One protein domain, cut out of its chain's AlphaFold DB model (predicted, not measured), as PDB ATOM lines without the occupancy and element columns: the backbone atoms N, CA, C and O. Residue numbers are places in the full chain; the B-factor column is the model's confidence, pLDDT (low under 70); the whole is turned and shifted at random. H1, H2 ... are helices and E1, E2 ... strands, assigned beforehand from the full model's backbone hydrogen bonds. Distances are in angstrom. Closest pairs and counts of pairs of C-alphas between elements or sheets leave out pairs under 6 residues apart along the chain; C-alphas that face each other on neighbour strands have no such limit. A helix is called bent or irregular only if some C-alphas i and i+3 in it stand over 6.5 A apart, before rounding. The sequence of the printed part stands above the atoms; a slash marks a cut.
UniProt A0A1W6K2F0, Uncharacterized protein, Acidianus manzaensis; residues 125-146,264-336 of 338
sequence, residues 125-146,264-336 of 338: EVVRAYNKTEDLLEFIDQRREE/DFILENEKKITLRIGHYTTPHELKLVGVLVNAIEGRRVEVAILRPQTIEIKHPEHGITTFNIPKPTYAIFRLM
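This is residues 125 to 146 and 264 to 336 of the 338 residues of an uncharacterized protein of Acidianus manzaensis (UniProt A0A1W6K2F0). The model shows one twisted sheet of two wings, joined through the long, bent strand E3, with the helices H1 and H2 near one end. One wing has E2, the first part of E3, E5 and E6; the other has the last part of E3, E4, E7 and E1, and E2 comes near E4 and E7 across the fold. The printed part has 95 residues with two named helices and seven named strands, in the order E1 H1 H2 E2 E3 E4 E5 E6 E7, class mixed. The sheet is branched and its neighbour pairs are antiparallel. The whole is compact, with a radius of gyration of the C-alphas of 13.5 A, but elongated in outline, spanning 40 by 26 by 23 A.

Find C-alpha 282 at (341.397, 504.392, 855.667), where E3, residues 282 to 296, begins; it bends by 153 degrees at residue 293. Before it comes E2, residues 271 to 279, 24.5 A long. After it come E4, residues 300 to 305, 15.5 A, E5, residues 309 to 315, and E6, residues 319 to 325, each 19.8 A. E7, residues 329 to 335, 18.9 A, ends at C-alpha 335, (352.035, 511.115, 856.336). E1, residues 125 to 129, begins at (360.273, 511.677, 863.074). H1 is residues 133 to 142, 14.4 A, and H2 residues 264 to 268, 6.1 A.

Start at E3, where E2 lies on one side and E4 and E5 on the other. E2 and E3 form a hairpin, with N 275 and O 286 2.8 A apart, within hydrogen-bond range. E3, E4 and E2 make a meander, each strand the antiparallel neighbour of the one before, in the order E2 E3 E4; look at N 291 and O 304, 2.9 A. E5 pairs with E3 through N 285 and O 314, 2.8 A, and forms a hairpin with E6 through N 311 and O 323, 2.8 A. E3 lies on one side of E4 and E7 on the other side, with N 303 of E4 and O 331 of E7 at 2.9 A; E4 in turn lies on one side of E7 and the edge strand E1 on the other side, with N 127 of E1 and O 330 of E7 at 3.0 A. E5 and E7 are apart. The closest C-alphas of E2 and E7, Gly 278 and Leu 335, are 6.8 A apart. H1 is on the sheet over E7, at a height of 9.3 A, along the strands at 25 degrees on the local plane; its closest C-alphas to E7 are those of Leu 136 and Thr 329, 7.0 A. H2 only grazes the sheet with residues 266 to 268. In H1 and H2 every O i to N i+4 pair is within hydrogen-bond range.

The two C-alphas farthest apart, of Gln 142 and Glu 317, are 41.2 A apart. Residues 147 to 263 are not printed, and C-alphas 146 and 264 stand 18.3 A apart across this cut. The links that are printed whole are tight. Mean pLDDT of the printed part is 92.9; look at residue 298 for the one value under 70.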
ATOM      1  N   GLU A 125     359.080 510.866 862.865       97.31
ATOM      2  CA  GLU A 125     360.273 511.677 863.074       97.31
ATOM      3  C   GLU A 125     360.643 511.670 864.561       97.31
ATOM      4  O   GLU A 125     359.832 512.003 865.426       97.31
ATOM      5  N   VAL A 126     361.882 511.294 864.854       97.75
ATOM      6  CA  VAL A 126     362.507 511.354 866.172       97.75
ATOM      7  C   VAL A 126     363.053 512.765 866.353       97.75
ATOM      8  O   VAL A 126     364.185 513.055 865.977       97.75
ATOM      9  N   VAL A 127     362.258 513.670 866.921       96.94
ATOM     10  CA  VAL A 127     362.709 515.052 867.146       96.94
ATOM     11  C   VAL A 127     363.832 515.065 868.176       96.94
ATOM     12  O   VAL A 127     364.861 515.706 867.961       96.94
ATOM     13  N   ARG A 128     363.645 514.340 869.283       97.19
ATOM     14  CA  ARG A 128     364.658 514.125 870.324       97.19
ATOM     15  C   ARG A 128     364.527 512.736 870.930       97.19
ATOM     16  O   ARG A 128     363.412 512.327 871.249       97.19
ATOM     17  N   ALA A 129     365.649 512.064 871.155       96.75
ATOM     18  CA  ALA A 129     365.742 510.789 871.849       96.75
ATOM     19  C   ALA A 129     366.723 510.887 873.022       96.75
ATOM     20  O   ALA A 129     367.882 511.263 872.863       96.75
ATOM     21  N   TYR A 130     366.272 510.483 874.203       97.12
ATOM     22  CA  TYR A 130     367.046 510.566 875.437       97.12
ATOM     23  C   TYR A 130     367.313 509.184 876.015       97.12
ATOM     24  O   TYR A 130     366.601 508.228 875.738       97.12
ATOM     25  N   ASN A 131     368.343 509.051 876.848       94.88
ATOM     26  CA  ASN A 131     368.580 507.789 877.554       94.88
ATOM     27  C   ASN A 131     367.686 507.650 878.793       94.88
ATOM     28  O   ASN A 131     367.453 506.532 879.250       94.88
ATOM     29  N   LYS A 132     367.203 508.771 879.337       96.31
ATOM     30  CA  LYS A 132     366.410 508.838 880.564       96.31
ATOM     31  C   LYS A 132     365.165 509.696 880.370       96.31
ATOM     32  O   LYS A 132     365.169 510.643 879.584       96.31
ATOM     33  N   THR A 133     364.097 509.355 881.084       97.06
ATOM     34  CA  THR A 133     362.828 510.091 881.029       97.06
ATOM     35  C   THR A 133     362.998 511.507 881.572       97.06
ATOM     36  O   THR A 133     362.417 512.444 881.035       97.06
ATOM     37  N   GLU A 134     363.845 511.680 882.586       96.75
ATOM     38  CA  GLU A 134     364.127 512.965 883.223       96.75
ATOM     39  C   GLU A 134     364.678 513.995 882.230       96.75
ATOM     40  O   GLU A 134     364.277 515.155 882.282       96.75
ATOM     41  N   ASP A 135     365.526 513.570 881.289       97.06
ATOM     42  CA  ASP A 135     366.108 514.454 880.273       97.06
ATOM     43  C   ASP A 135     365.036 514.952 879.285       97.06
ATOM     44  O   ASP A 135     365.026 516.123 878.903       97.06
ATOM     45  N   LEU A 136     364.082 514.087 878.911       97.19
ATOM     46  CA  LEU A 136     362.939 514.472 878.080       97.19
ATOM     47  C   LEU A 136     362.015 515.454 878.816       97.19
ATOM     48  O   LEU A 136     361.547 516.427 878.226       97.19
ATOM     49  N   LEU A 137     361.763 515.212 880.104       96.88
ATOM     50  CA  LEU A 137     360.954 516.102 880.935       96.88
ATOM     51  C   LEU A 137     361.621 517.471 881.105       96.88
ATOM     52  O   LEU A 137     360.942 518.489 881.014       96.88
ATOM     53  N   GLU A 138     362.938 517.508 881.315       96.31
ATOM     54  CA  GLU A 138     363.719 518.748 881.362       96.31
ATOM     55  C   GLU A 138     363.649 519.504 880.032       96.31
ATOM     56  O   GLU A 138     363.396 520.706 880.021       96.31
ATOM     57  N   PHE A 139     363.798 518.803 878.906       95.69
ATOM     58  CA  PHE A 139     363.686 519.403 877.578       95.69
ATOM     59  C   PHE A 139     362.331 520.087 877.352       95.69
ATOM     60  O   PHE A 139     362.291 521.217 876.862       95.69
ATOM     61  N   ILE A 140     361.231 519.426 877.727       95.38
ATOM     62  CA  ILE A 140     359.878 519.990 877.614       95.38
ATOM     63  C   ILE A 140     359.711 521.180 878.576       95.38
ATOM     64  O   ILE A 140     359.164 522.216 878.197       95.38
ATOM     65  N   ASP A 141     360.216 521.065 879.807       92.38
ATOM     66  CA  ASP A 141     360.081 522.092 880.846       92.38
ATOM     67  C   ASP A 141     360.876 523.375 880.552       92.38
ATOM     68  O   ASP A 141     360.391 524.480 880.793       92.38
ATOM     69  N   GLN A 142     362.068 523.263 879.964       93.19
ATOM     70  CA  GLN A 142     362.868 524.422 879.545       93.19
ATOM     71  C   GLN A 142     362.276 525.147 878.330       93.19
ATOM     72  O   GLN A 142     362.630 526.294 878.057       93.19
ATOM     73  N   ARG A 143     361.365 524.494 877.599       93.12
ATOM     74  CA  ARG A 143     360.790 524.975 876.337       93.12
ATOM     75  C   ARG A 143     359.277 525.145 876.405       93.12
ATOM     76  O   ARG A 143     358.602 524.994 875.394       93.12
ATOM     77  N   ARG A 144     358.724 525.497 877.570       89.25
ATOM     78  CA  ARG A 144     357.266 525.654 877.790       89.25
ATOM     79  C   ARG A 144     356.536 526.457 876.707       89.25
ATOM     80  O   ARG A 144     355.391 526.139 876.417       89.25
ATOM     81  N   GLU A 145     357.184 527.449 876.097       85.44
ATOM     82  CA  GLU A 145     356.613 528.229 874.988       85.44
ATOM     83  C   GLU A 145     356.416 527.403 873.700       85.44
ATOM     84  O   GLU A 145     355.413 527.573 873.014       85.44
ATOM     85  N   GLU A 146     357.322 526.467 873.385       88.50
ATOM     86  CA  GLU A 146     357.152 525.504 872.279       88.50
ATOM     87  C   GLU A 146     356.039 524.485 872.600       88.50
ATOM     88  O   GLU A 146     355.351 524.006 871.703       88.50
ATOM     89  N   ASP A 264     355.894 516.529 886.851       92.88
ATOM     90  CA  ASP A 264     354.949 515.615 887.501       92.88
ATOM     91  C   ASP A 264     353.602 515.621 886.771       92.88
ATOM     92  O   ASP A 264     353.022 514.566 886.539       92.88
ATOM     93  N   PHE A 265     353.138 516.787 886.309       93.25
ATOM     94  CA  PHE A 265     351.934 516.862 885.478       93.25
ATOM     95  C   PHE A 265     352.083 516.106 884.150       93.25
ATOM     96  O   PHE A 265     351.139 515.436 883.736       93.25
ATOM     97  N   ILE A 266     353.238 516.180 883.482       94.81
ATOM     98  CA  ILE A 266     353.492 515.409 882.254       94.81
ATOM     99  C   ILE A 266     353.400 513.907 882.556       94.81
ATOM    100  O   ILE A 266     352.714 513.187 881.836       94.81
ATOM    101  N   LEU A 267     354.014 513.445 883.651       95.25
ATOM    102  CA  LEU A 267     353.947 512.043 884.084       95.25
ATOM    103  C   LEU A 267     352.511 511.600 884.412       95.25
ATOM    104  O   LEU A 267     352.084 510.538 883.969       95.25
ATOM    105  N   GLU A 268     351.746 512.424 885.132       93.56
ATOM    106  CA  GLU A 268     350.335 512.172 885.471       93.56
ATOM    107  C   GLU A 268     349.427 512.082 884.230       93.56
ATOM    108  O   GLU A 268     348.368 511.455 884.282       93.56
ATOM    109  N   ASN A 269     349.819 512.710 883.116       94.31
ATOM    110  CA  ASN A 269     349.062 512.712 881.863       94.31
ATOM    111  C   ASN A 269     349.504 511.625 880.871       94.31
ATOM    112  O   ASN A 269     348.917 511.530 879.785       94.31
ATOM    113  N   GLU A 270     350.497 510.802 881.217       96.69
ATOM    114  CA  GLU A 270     350.868 509.638 880.415       96.69
ATOM    115  C   GLU A 270     349.699 508.647 880.379       96.69
ATOM    116  O   GLU A 270     349.226 508.150 881.402       96.69
ATOM    117  N   LYS A 271     349.208 508.351 879.176       96.50
ATOM    118  CA  LYS A 271     348.060 507.463 878.988       96.50
ATOM    119  C   LYS A 271     348.193 506.644 877.719       96.50
ATOM    120  O   LYS A 271     348.998 506.945 876.840       96.50
ATOM    121  N   LYS A 272     347.365 505.606 877.608       97.12
ATOM    122  CA  LYS A 272     347.160 504.894 876.343       97.12
ATOM    123  C   LYS A 272     346.458 505.832 875.362       97.12
ATOM    124  O   LYS A 272     345.409 506.391 875.682       97.12
ATOM    125  N   ILE A 273     347.042 505.994 874.185       94.81
ATOM    126  CA  ILE A 273     346.568 506.859 873.112       94.81
ATOM    127  C   ILE A 273     346.342 505.992 871.874       94.81
ATOM    128  O   ILE A 273     347.212 505.209 871.488       94.81
ATOM    129  N   THR A 274     345.185 506.175 871.241       94.38
ATOM    130  CA  THR A 274     344.916 505.674 869.892       94.38
ATOM    131  C   THR A 274     344.916 506.858 868.935       94.38
ATOM    132  O   THR A 274     344.050 507.728 869.024       94.38
ATOM    133  N   LEU A 275     345.895 506.904 868.039       92.75
ATOM    134  CA  LEU A 275     346.026 507.922 867.004       92.75
ATOM    135  C   LEU A 275     345.416 507.422 865.702       92.75
ATOM    136  O   LEU A 275     345.593 506.263 865.348       92.75
ATOM    137  N   ARG A 276     344.730 508.306 864.978       91.94
ATOM    138  CA  ARG A 276     344.237 508.045 863.621       91.94
ATOM    139  C   ARG A 276     344.789 509.113 862.691       91.94
ATOM    140  O   ARG A 276     344.425 510.278 862.822       91.94
ATOM    141  N   ILE A 277     345.698 508.718 861.803       91.44
ATOM    142  CA  ILE A 277     346.405 509.624 860.888       91.44
ATOM    143  C   ILE A 277     346.115 509.186 859.453       91.44
ATOM    144  O   ILE A 277     346.220 508.005 859.132       91.44
ATOM    145  N   GLY A 278     345.749 510.132 858.593       85.44
ATOM    146  CA  GLY A 278     345.398 509.885 857.197       85.44
ATOM    147  C   GLY A 278     343.916 510.053 856.891       85.44
ATOM    148  O   GLY A 278     343.192 510.772 857.580       85.44
ATOM    149  N   HIS A 279     343.477 509.444 855.790       82.25
ATOM    150  CA  HIS A 279     342.118 509.626 855.289       82.25
ATOM    151  C   HIS A 279     341.090 509.010 856.248       82.25
ATOM    152  O   HIS A 279     341.293 507.915 856.761       82.25
ATOM    153  N   TYR A 280     339.952 509.674 856.461       77.19
ATOM    154  CA  TYR A 280     338.953 509.254 857.455       77.19
ATOM    155  C   TYR A 280     338.340 507.865 857.185       77.19
ATOM    156  O   TYR A 280     337.847 507.229 858.113       77.19
ATOM    157  N   THR A 281     338.378 507.381 855.938       81.19
ATOM    158  CA  THR A 281     337.910 506.029 855.565       81.19
ATOM    159  C   THR A 281     338.976 504.947 855.721       81.19
ATOM    160  O   THR A 281     338.636 503.783 855.902       81.19
ATOM    161  N   THR A 282     340.254 505.314 855.626       85.50
ATOM    162  CA  THR A 282     341.397 504.392 855.667       85.50
ATOM    163  C   THR A 282     342.559 505.022 856.444       85.50
ATOM    164  O   THR A 282     343.598 505.323 855.858       85.50
ATOM    165  N   PRO A 283     342.391 505.308 857.748       90.19
ATOM    166  CA  PRO A 283     343.458 505.899 858.538       90.19
ATOM    167  C   PRO A 283     344.451 504.826 858.992       90.19
ATOM    168  O   PRO A 283     344.084 503.670 859.221       90.19
ATOM    169  N   HIS A 284     345.693 505.241 859.223       92.81
ATOM    170  CA  HIS A 284     346.618 504.500 860.071       92.81
ATOM    171  C   HIS A 284     346.178 504.651 861.519       92.81
ATOM    172  O   HIS A 284     346.098 505.770 862.036       92.81
ATOM    173  N   GLU A 285     345.888 503.531 862.172       94.88
ATOM    174  CA  GLU A 285     345.590 503.476 863.597       94.88
ATOM    175  C   GLU A 285     346.859 503.104 864.371       94.88
ATOM    176  O   GLU A 285     347.377 501.997 864.229       94.88
ATOM    177  N   LEU A 286     347.358 504.031 865.192       95.31
ATOM    178  CA  LEU A 286     348.514 503.838 866.068       95.31
ATOM    179  C   LEU A 286     348.066 503.671 867.508       95.31
ATOM    180  O   LEU A 286     347.346 504.525 868.022       95.31
ATOM    181  N   LYS A 287     348.556 502.641 868.194       96.69
ATOM    182  CA  LYS A 287     348.367 502.481 869.640       96.69
ATOM    183  C   LYS A 287     349.702 502.611 870.349       96.69
ATOM    184  O   LYS A 287     350.628 501.846 870.081       96.69
ATOM    185  N   LEU A 288     349.777 503.567 871.268       96.69
ATOM    186  CA  LEU A 288     350.969 503.845 872.068       96.69
ATOM    187  C   LEU A 288     350.595 504.329 873.470       96.69
ATOM    188  O   LEU A 288     349.444 504.664 873.744       96.69
ATOM    189  N   VAL A 289     351.577 504.388 874.358       97.88
ATOM    190  CA  VAL A 289     351.502 505.042 875.666       97.88
ATOM    191  C   VAL A 289     352.362 506.300 875.629       97.88
ATOM    192  O   VAL A 289     353.531 506.244 875.256       97.88
ATOM    193  N   GLY A 290     351.802 507.446 875.991       97.25
ATOM    194  CA  GLY A 290     352.554 508.696 876.006       97.25
ATOM    195  C   GLY A 290     351.695 509.889 876.388       97.25
ATOM    196  O   GLY A 290     350.557 509.742 876.840       97.25
ATOM    197  N   VAL A 291     352.250 511.077 876.182       96.94
ATOM    198  CA  VAL A 291     351.579 512.358 876.399       96.94
ATOM    199  C   VAL A 291     351.381 513.022 875.047       96.94
ATOM    200  O   VAL A 291     352.345 513.297 874.331       96.94
ATOM    201  N   LEU A 292     350.120 513.261 874.686       94.00
ATOM    202  CA  LEU A 292     349.786 514.018 873.486       94.00
ATOM    203  C   LEU A 292     350.211 515.473 873.699       94.00
ATOM    204  O   LEU A 292     349.704 516.132 874.604       94.00
ATOM    205  N   VAL A 293     351.140 515.946 872.873       92.75
ATOM    206  CA  VAL A 293     351.641 517.322 872.928       92.75
ATOM    207  C   VAL A 293     350.794 518.218 872.040       92.75
ATOM    208  O   VAL A 293     350.289 519.238 872.493       92.75
ATOM    209  N   ASN A 294     350.625 517.813 870.783       89.19
ATOM    210  CA  ASN A 294     349.887 518.566 869.783       89.19
ATOM    211  C   ASN A 294     349.307 517.604 868.736       89.19
ATOM    212  O   ASN A 294     349.866 516.536 868.473       89.19
ATOM    213  N   ALA A 295     348.185 517.973 868.130       87.06
ATOM    214  CA  ALA A 295     347.574 517.237 867.035       87.06
ATOM    215  C   ALA A 295     346.979 518.213 866.018       87.06
ATOM    216  O   ALA A 295     346.021 518.926 866.305       87.06
ATOM    217  N   ILE A 296     347.516 518.190 864.801       83.06
ATOM    218  CA  ILE A 296     346.957 518.893 863.649       83.06
ATOM    219  C   ILE A 296     346.099 517.883 862.889       83.06
ATOM    220  O   ILE A 296     346.641 516.961 862.271       83.06
ATOM    221  N   GLU A 297     344.777 518.058 862.986       70.75
ATOM    222  CA  GLU A 297     343.689 517.222 862.445       70.75
ATOM    223  C   GLU A 297     344.130 516.160 861.418       70.75
ATOM    224  O   GLU A 297     344.215 516.414 860.216       70.75
ATOM    225  N   GLY A 298     344.439 514.953 861.906       67.81
ATOM    226  CA  GLY A 298     344.710 513.763 861.089       67.81
ATOM    227  C   GLY A 298     345.966 513.801 860.208       67.81
ATOM    228  O   GLY A 298     346.207 512.840 859.481       67.81
ATOM    229  N   ARG A 299     346.774 514.870 860.251       79.62
ATOM    230  CA  ARG A 299     347.962 515.049 859.392       79.62
ATOM    231  C   ARG A 299     349.275 514.892 860.139       79.62
ATOM    232  O   ARG A 299     350.204 514.279 859.618       79.62
ATOM    233  N   ARG A 300     349.356 515.479 861.331       89.38
ATOM    234  CA  ARG A 300     350.566 515.521 862.151       89.38
ATOM    235  C   ARG A 300     350.181 515.402 863.611       89.38
ATOM    236  O   ARG A 300     349.358 516.176 864.092       89.38
ATOM    237  N   VAL A 301     350.792 514.461 864.312       93.75
ATOM    238  CA  VAL A 301     350.586 514.274 865.745       93.75
ATOM    239  C   VAL A 301     351.925 514.239 866.451       93.75
ATOM    240  O   VAL A 301     352.826 513.515 866.042       93.75
ATOM    241  N   GLU A 302     352.040 515.007 867.521       95.44
ATOM    242  CA  GLU A 302     353.246 515.124 868.324       95.44
ATOM    243  C   GLU A 302     353.020 514.485 869.684       95.44
ATOM    244  O   GLU A 302     352.033 514.768 870.372       95.44
ATOM    245  N   VAL A 303     353.940 513.612 870.078       96.44
ATOM    246  CA  VAL A 303     353.806 512.806 871.288       96.44
ATOM    247  C   VAL A 303     355.125 512.790 872.042       96.44
ATOM    248  O   VAL A 303     356.180 512.524 871.466       96.44
ATOM    249  N   ALA A 304     355.057 513.015 873.351       97.62
ATOM    250  CA  ALA A 304     356.140 512.682 874.263       97.62
ATOM    251  C   ALA A 304     355.954 511.241 874.753       97.62
ATOM    252  O   ALA A 304     355.013 510.916 875.479       97.62
ATOM    253  N   ILE A 305     356.848 510.364 874.320       98.06
ATOM    254  CA  ILE A 305     356.900 508.952 874.680       98.06
ATOM    255  C   ILE A 305     357.895 508.821 875.823       98.06
ATOM    256  O   ILE A 305     359.102 508.921 875.620       98.06
ATOM    257  N   LEU A 306     357.394 508.645 877.043       97.62
ATOM    258  CA  LEU A 306     358.229 508.776 878.238       97.62
ATOM    259  C   LEU A 306     359.082 507.537 878.506       97.62
ATOM    260  O   LEU A 306     360.079 507.634 879.220       97.62
ATOM    261  N   ARG A 307     358.706 506.378 877.953       95.94
ATOM    262  CA  ARG A 307     359.355 505.087 878.210       95.94
ATOM    263  C   ARG A 307     359.487 504.253 876.932       95.94
ATOM    264  O   ARG A 307     358.631 504.374 876.048       95.94
ATOM    265  N   PRO A 308     360.514 503.384 876.854       97.12
ATOM    266  CA  PRO A 308     360.633 502.411 875.777       97.12
ATOM    267  C   PRO A 308     359.379 501.547 875.657       97.12
ATOM    268  O   PRO A 308     358.829 501.109 876.670       97.12
ATOM    269  N   GLN A 309     358.931 501.297 874.431       97.56
ATOM    270  CA  GLN A 309     357.739 500.494 874.169       97.56
ATOM    271  C   GLN A 309     357.688 499.995 872.728       97.56
ATOM    272  O   GLN A 309     358.235 500.617 871.819       97.56
ATOM    273  N   THR A 310     356.920 498.932 872.514       97.56
ATOM    274  CA  THR A 310     356.498 498.515 871.177       97.56
ATOM    275  C   THR A 310     355.133 499.112 870.873       97.56
ATOM    276  O   THR A 310     354.185 498.899 871.628       97.56
ATOM    277  N   ILE A 311     355.029 499.842 869.765       96.88
ATOM    278  CA  ILE A 311     353.765 500.376 869.258       96.88
ATOM    279  C   ILE A 311     353.153 499.416 868.237       96.88
ATOM    280  O   ILE A 311     353.874 498.726 867.513       96.88
ATOM    281  N   GLU A 312     351.824 499.392 868.174       96.12
ATOM    282  CA  GLU A 312     351.051 498.667 867.159       96.12
ATOM    283  C   GLU A 312     350.487 499.664 866.146       96.12
ATOM    284  O   GLU A 312     349.970 500.720 866.520       96.12
ATOM    285  N   ILE A 313     350.583 499.306 864.869       95.31
ATOM    286  CA  ILE A 313     350.187 500.113 863.719       95.31
ATOM    287  C   ILE A 313     349.269 499.258 862.862       95.31
ATOM    288  O   ILE A 313     349.638 498.150 862.475       95.31
ATOM    289  N   LYS A 314     348.070 499.757 862.573       94.06
ATOM    290  CA  LYS A 314     347.093 499.062 861.739       94.06
ATOM    291  C   LYS A 314     346.634 499.955 860.598       94.06
ATOM    292  O   LYS A 314     346.152 501.059 860.842       94.06
ATOM    293  N   HIS A 315     346.663 499.428 859.380       90.69
ATOM    294  CA  HIS A 315     346.090 500.068 858.201       90.69
ATOM    295  C   HIS A 315     345.270 499.052 857.391       90.69
ATOM    296  O   HIS A 315     345.699 497.902 857.273       90.69
ATOM    297  N   PRO A 316     344.115 499.427 856.807       86.00
ATOM    298  CA  PRO A 316     343.300 498.498 856.020       86.00
ATOM    299  C   PRO A 316     344.054 497.833 854.862       86.00
ATOM    300  O   PRO A 316     343.852 496.650 854.616       86.00
ATOM    301  N   GLU A 317     344.938 498.572 854.185       82.44
ATOM    302  CA  GLU A 317     345.687 498.059 853.027       82.44
ATOM    303  C   GLU A 317     346.959 497.291 853.420       82.44
ATOM    304  O   GLU A 317     347.378 496.408 852.683       82.44
ATOM    305  N   HIS A 318     347.562 497.588 854.578       81.56
ATOM    306  CA  HIS A 318     348.875 497.043 854.968       81.56
ATOM    307  C   HIS A 318     348.814 496.081 856.163       81.56
ATOM    308  O   HIS A 318     349.845 495.596 856.612       81.56
ATOM    309  N   GLY A 319     347.634 495.806 856.718       85.69
ATOM    310  CA  GLY A 319     347.493 494.930 857.879       85.69
ATOM    311  C   GLY A 319     348.068 495.537 859.162       85.69
ATOM    312  O   GLY A 319     347.932 496.736 859.414       85.69
ATOM    313  N   ILE A 320     348.660 494.691 860.011       91.12
ATOM    314  CA  ILE A 320     349.190 495.075 861.326       91.12
ATOM    315  C   ILE A 320     350.715 494.974 861.312       91.12
ATOM    316  O   ILE A 320     351.270 493.938 860.949       91.12
ATOM    317  N   THR A 321     351.381 496.031 861.765       91.00
ATOM    318  CA  THR A 321     352.835 496.110 861.932       91.00
ATOM    319  C   THR A 321     353.151 496.590 863.345       91.00
ATOM    320  O   THR A 321     352.370 497.320 863.957       91.00
ATOM    321  N   THR A 322     354.294 496.181 863.890       94.56
ATOM    322  CA  THR A 322     354.780 496.660 865.186       94.56
ATOM    323  C   THR A 322     356.129 497.341 865.036       94.56
ATOM    324  O   THR A 322     356.923 496.998 864.160       94.56
ATOM    325  N   PHE A 323     356.394 498.323 865.895       96.00
ATOM    326  CA  PHE A 323     357.664 499.039 865.899       96.00
ATOM    327  C   PHE A 323     358.144 499.296 867.326       96.00
ATOM    328  O   PHE A 323     357.373 499.737 868.174       96.00
ATOM    329  N   ASN A 324     359.418 499.015 867.599       96.75
ATOM    330  CA  ASN A 324     360.012 499.236 868.914       96.75
ATOM    331  C   ASN A 324     360.626 500.636 869.000       96.75
ATOM    332  O   ASN A 324     361.558 500.958 868.267       96.75
ATOM    333  N   ILE A 325     360.145 501.436 869.947       97.19
ATOM    334  CA  ILE A 325     360.721 502.721 870.330       97.19
ATOM    335  C   ILE A 325     361.600 502.455 871.555       97.19
ATOM    336  O   ILE A 325     361.076 502.223 872.645       97.19
ATOM    337  N   PRO A 326     362.936 502.448 871.413       96.62
ATOM    338  CA  PRO A 326     363.825 501.887 872.428       96.62
ATOM    339  C   PRO A 326     364.122 502.840 873.591       96.62
ATOM    340  O   PRO A 326     364.806 502.447 874.533       96.62
ATOM    341  N   LYS A 327     363.682 504.102 873.511       96.81
ATOM    342  CA  LYS A 327     364.117 505.191 874.388       96.81
ATOM    343  C   LYS A 327     363.016 506.233 874.607       96.81
ATOM    344  O   LYS A 327     362.165 506.390 873.728       96.81
ATOM    345  N   PRO A 328     363.046 506.981 875.725       98.06
ATOM    346  CA  PRO A 328     362.255 508.198 875.882       98.06
ATOM    347  C   PRO A 328     362.449 509.139 874.688       98.06
ATOM    348  O   PRO A 328     363.579 509.481 874.341       98.06
ATOM    349  N   THR A 329     361.355 509.516 874.031       98.31
ATOM    350  CA  THR A 329     361.387 510.173 872.723       98.31
ATOM    351  C   THR A 329     360.308 511.241 872.613       98.31
ATOM    352  O   THR A 329     359.149 510.986 872.926       98.31
ATOM    353  N   TYR A 330     360.657 512.416 872.099       97.94
ATOM    354  CA  TYR A 330     359.674 513.330 871.520       97.94
ATOM    355  C   TYR A 330     359.574 513.037 870.022       97.94
ATOM    356  O   TYR A 330     360.559 513.183 869.292       97.94
ATOM    357  N   ALA A 331     358.411 512.551 869.592       97.50
ATOM    358  CA  ALA A 331     358.181 512.037 868.248       97.50
ATOM    359  C   ALA A 331     357.064 512.796 867.531       97.50
ATOM    360  O   ALA A 331     356.067 513.186 868.143       97.50
ATOM    361  N   ILE A 332     357.207 512.936 866.213       96.56
ATOM    362  CA  ILE A 332     356.163 513.444 865.323       96.56
ATOM    363  C   ILE A 332     355.742 512.324 864.377       96.56
ATOM    364  O   ILE A 332     356.549 511.821 863.601       96.56
ATOM    365  N   PHE A 333     354.462 511.971 864.396       95.88
ATOM    366  CA  PHE A 333     353.852 511.046 863.448       95.88
ATOM    367  C   PHE A 333     353.141 511.825 862.345       95.88
ATOM    368  O   PHE A 333     352.339 512.717 862.638       95.88
ATOM    369  N   ARG A 334     353.416 511.497 861.079       93.75
ATOM    370  CA  ARG A 334     352.798 512.157 859.918       93.75
ATOM    371  C   ARG A 334     352.829 511.295 858.662       93.75
ATOM    372  O   ARG A 334     353.596 510.339 858.569       93.75
ATOM    373  N   LEU A 335     352.018 511.678 857.685       89.56
ATOM    374  CA  LEU A 335     352.035 511.115 856.336       89.56
ATOM    375  C   LEU A 335     353.212 511.656 855.507       89.56
ATOM    376  O   LEU A 335     353.548 512.839 855.592       89.56
ATOM    377  N   MET A 336     353.809 510.791 854.688       85.75
ATOM    378  CA  MET A 336     354.810 511.125 853.674       85.75
ATOM    379  C   MET A 336     354.247 512.094 852.624       85.75
ATOM    380  O   MET A 336     353.056 512.085 852.316       85.75
TER     381      MET A 336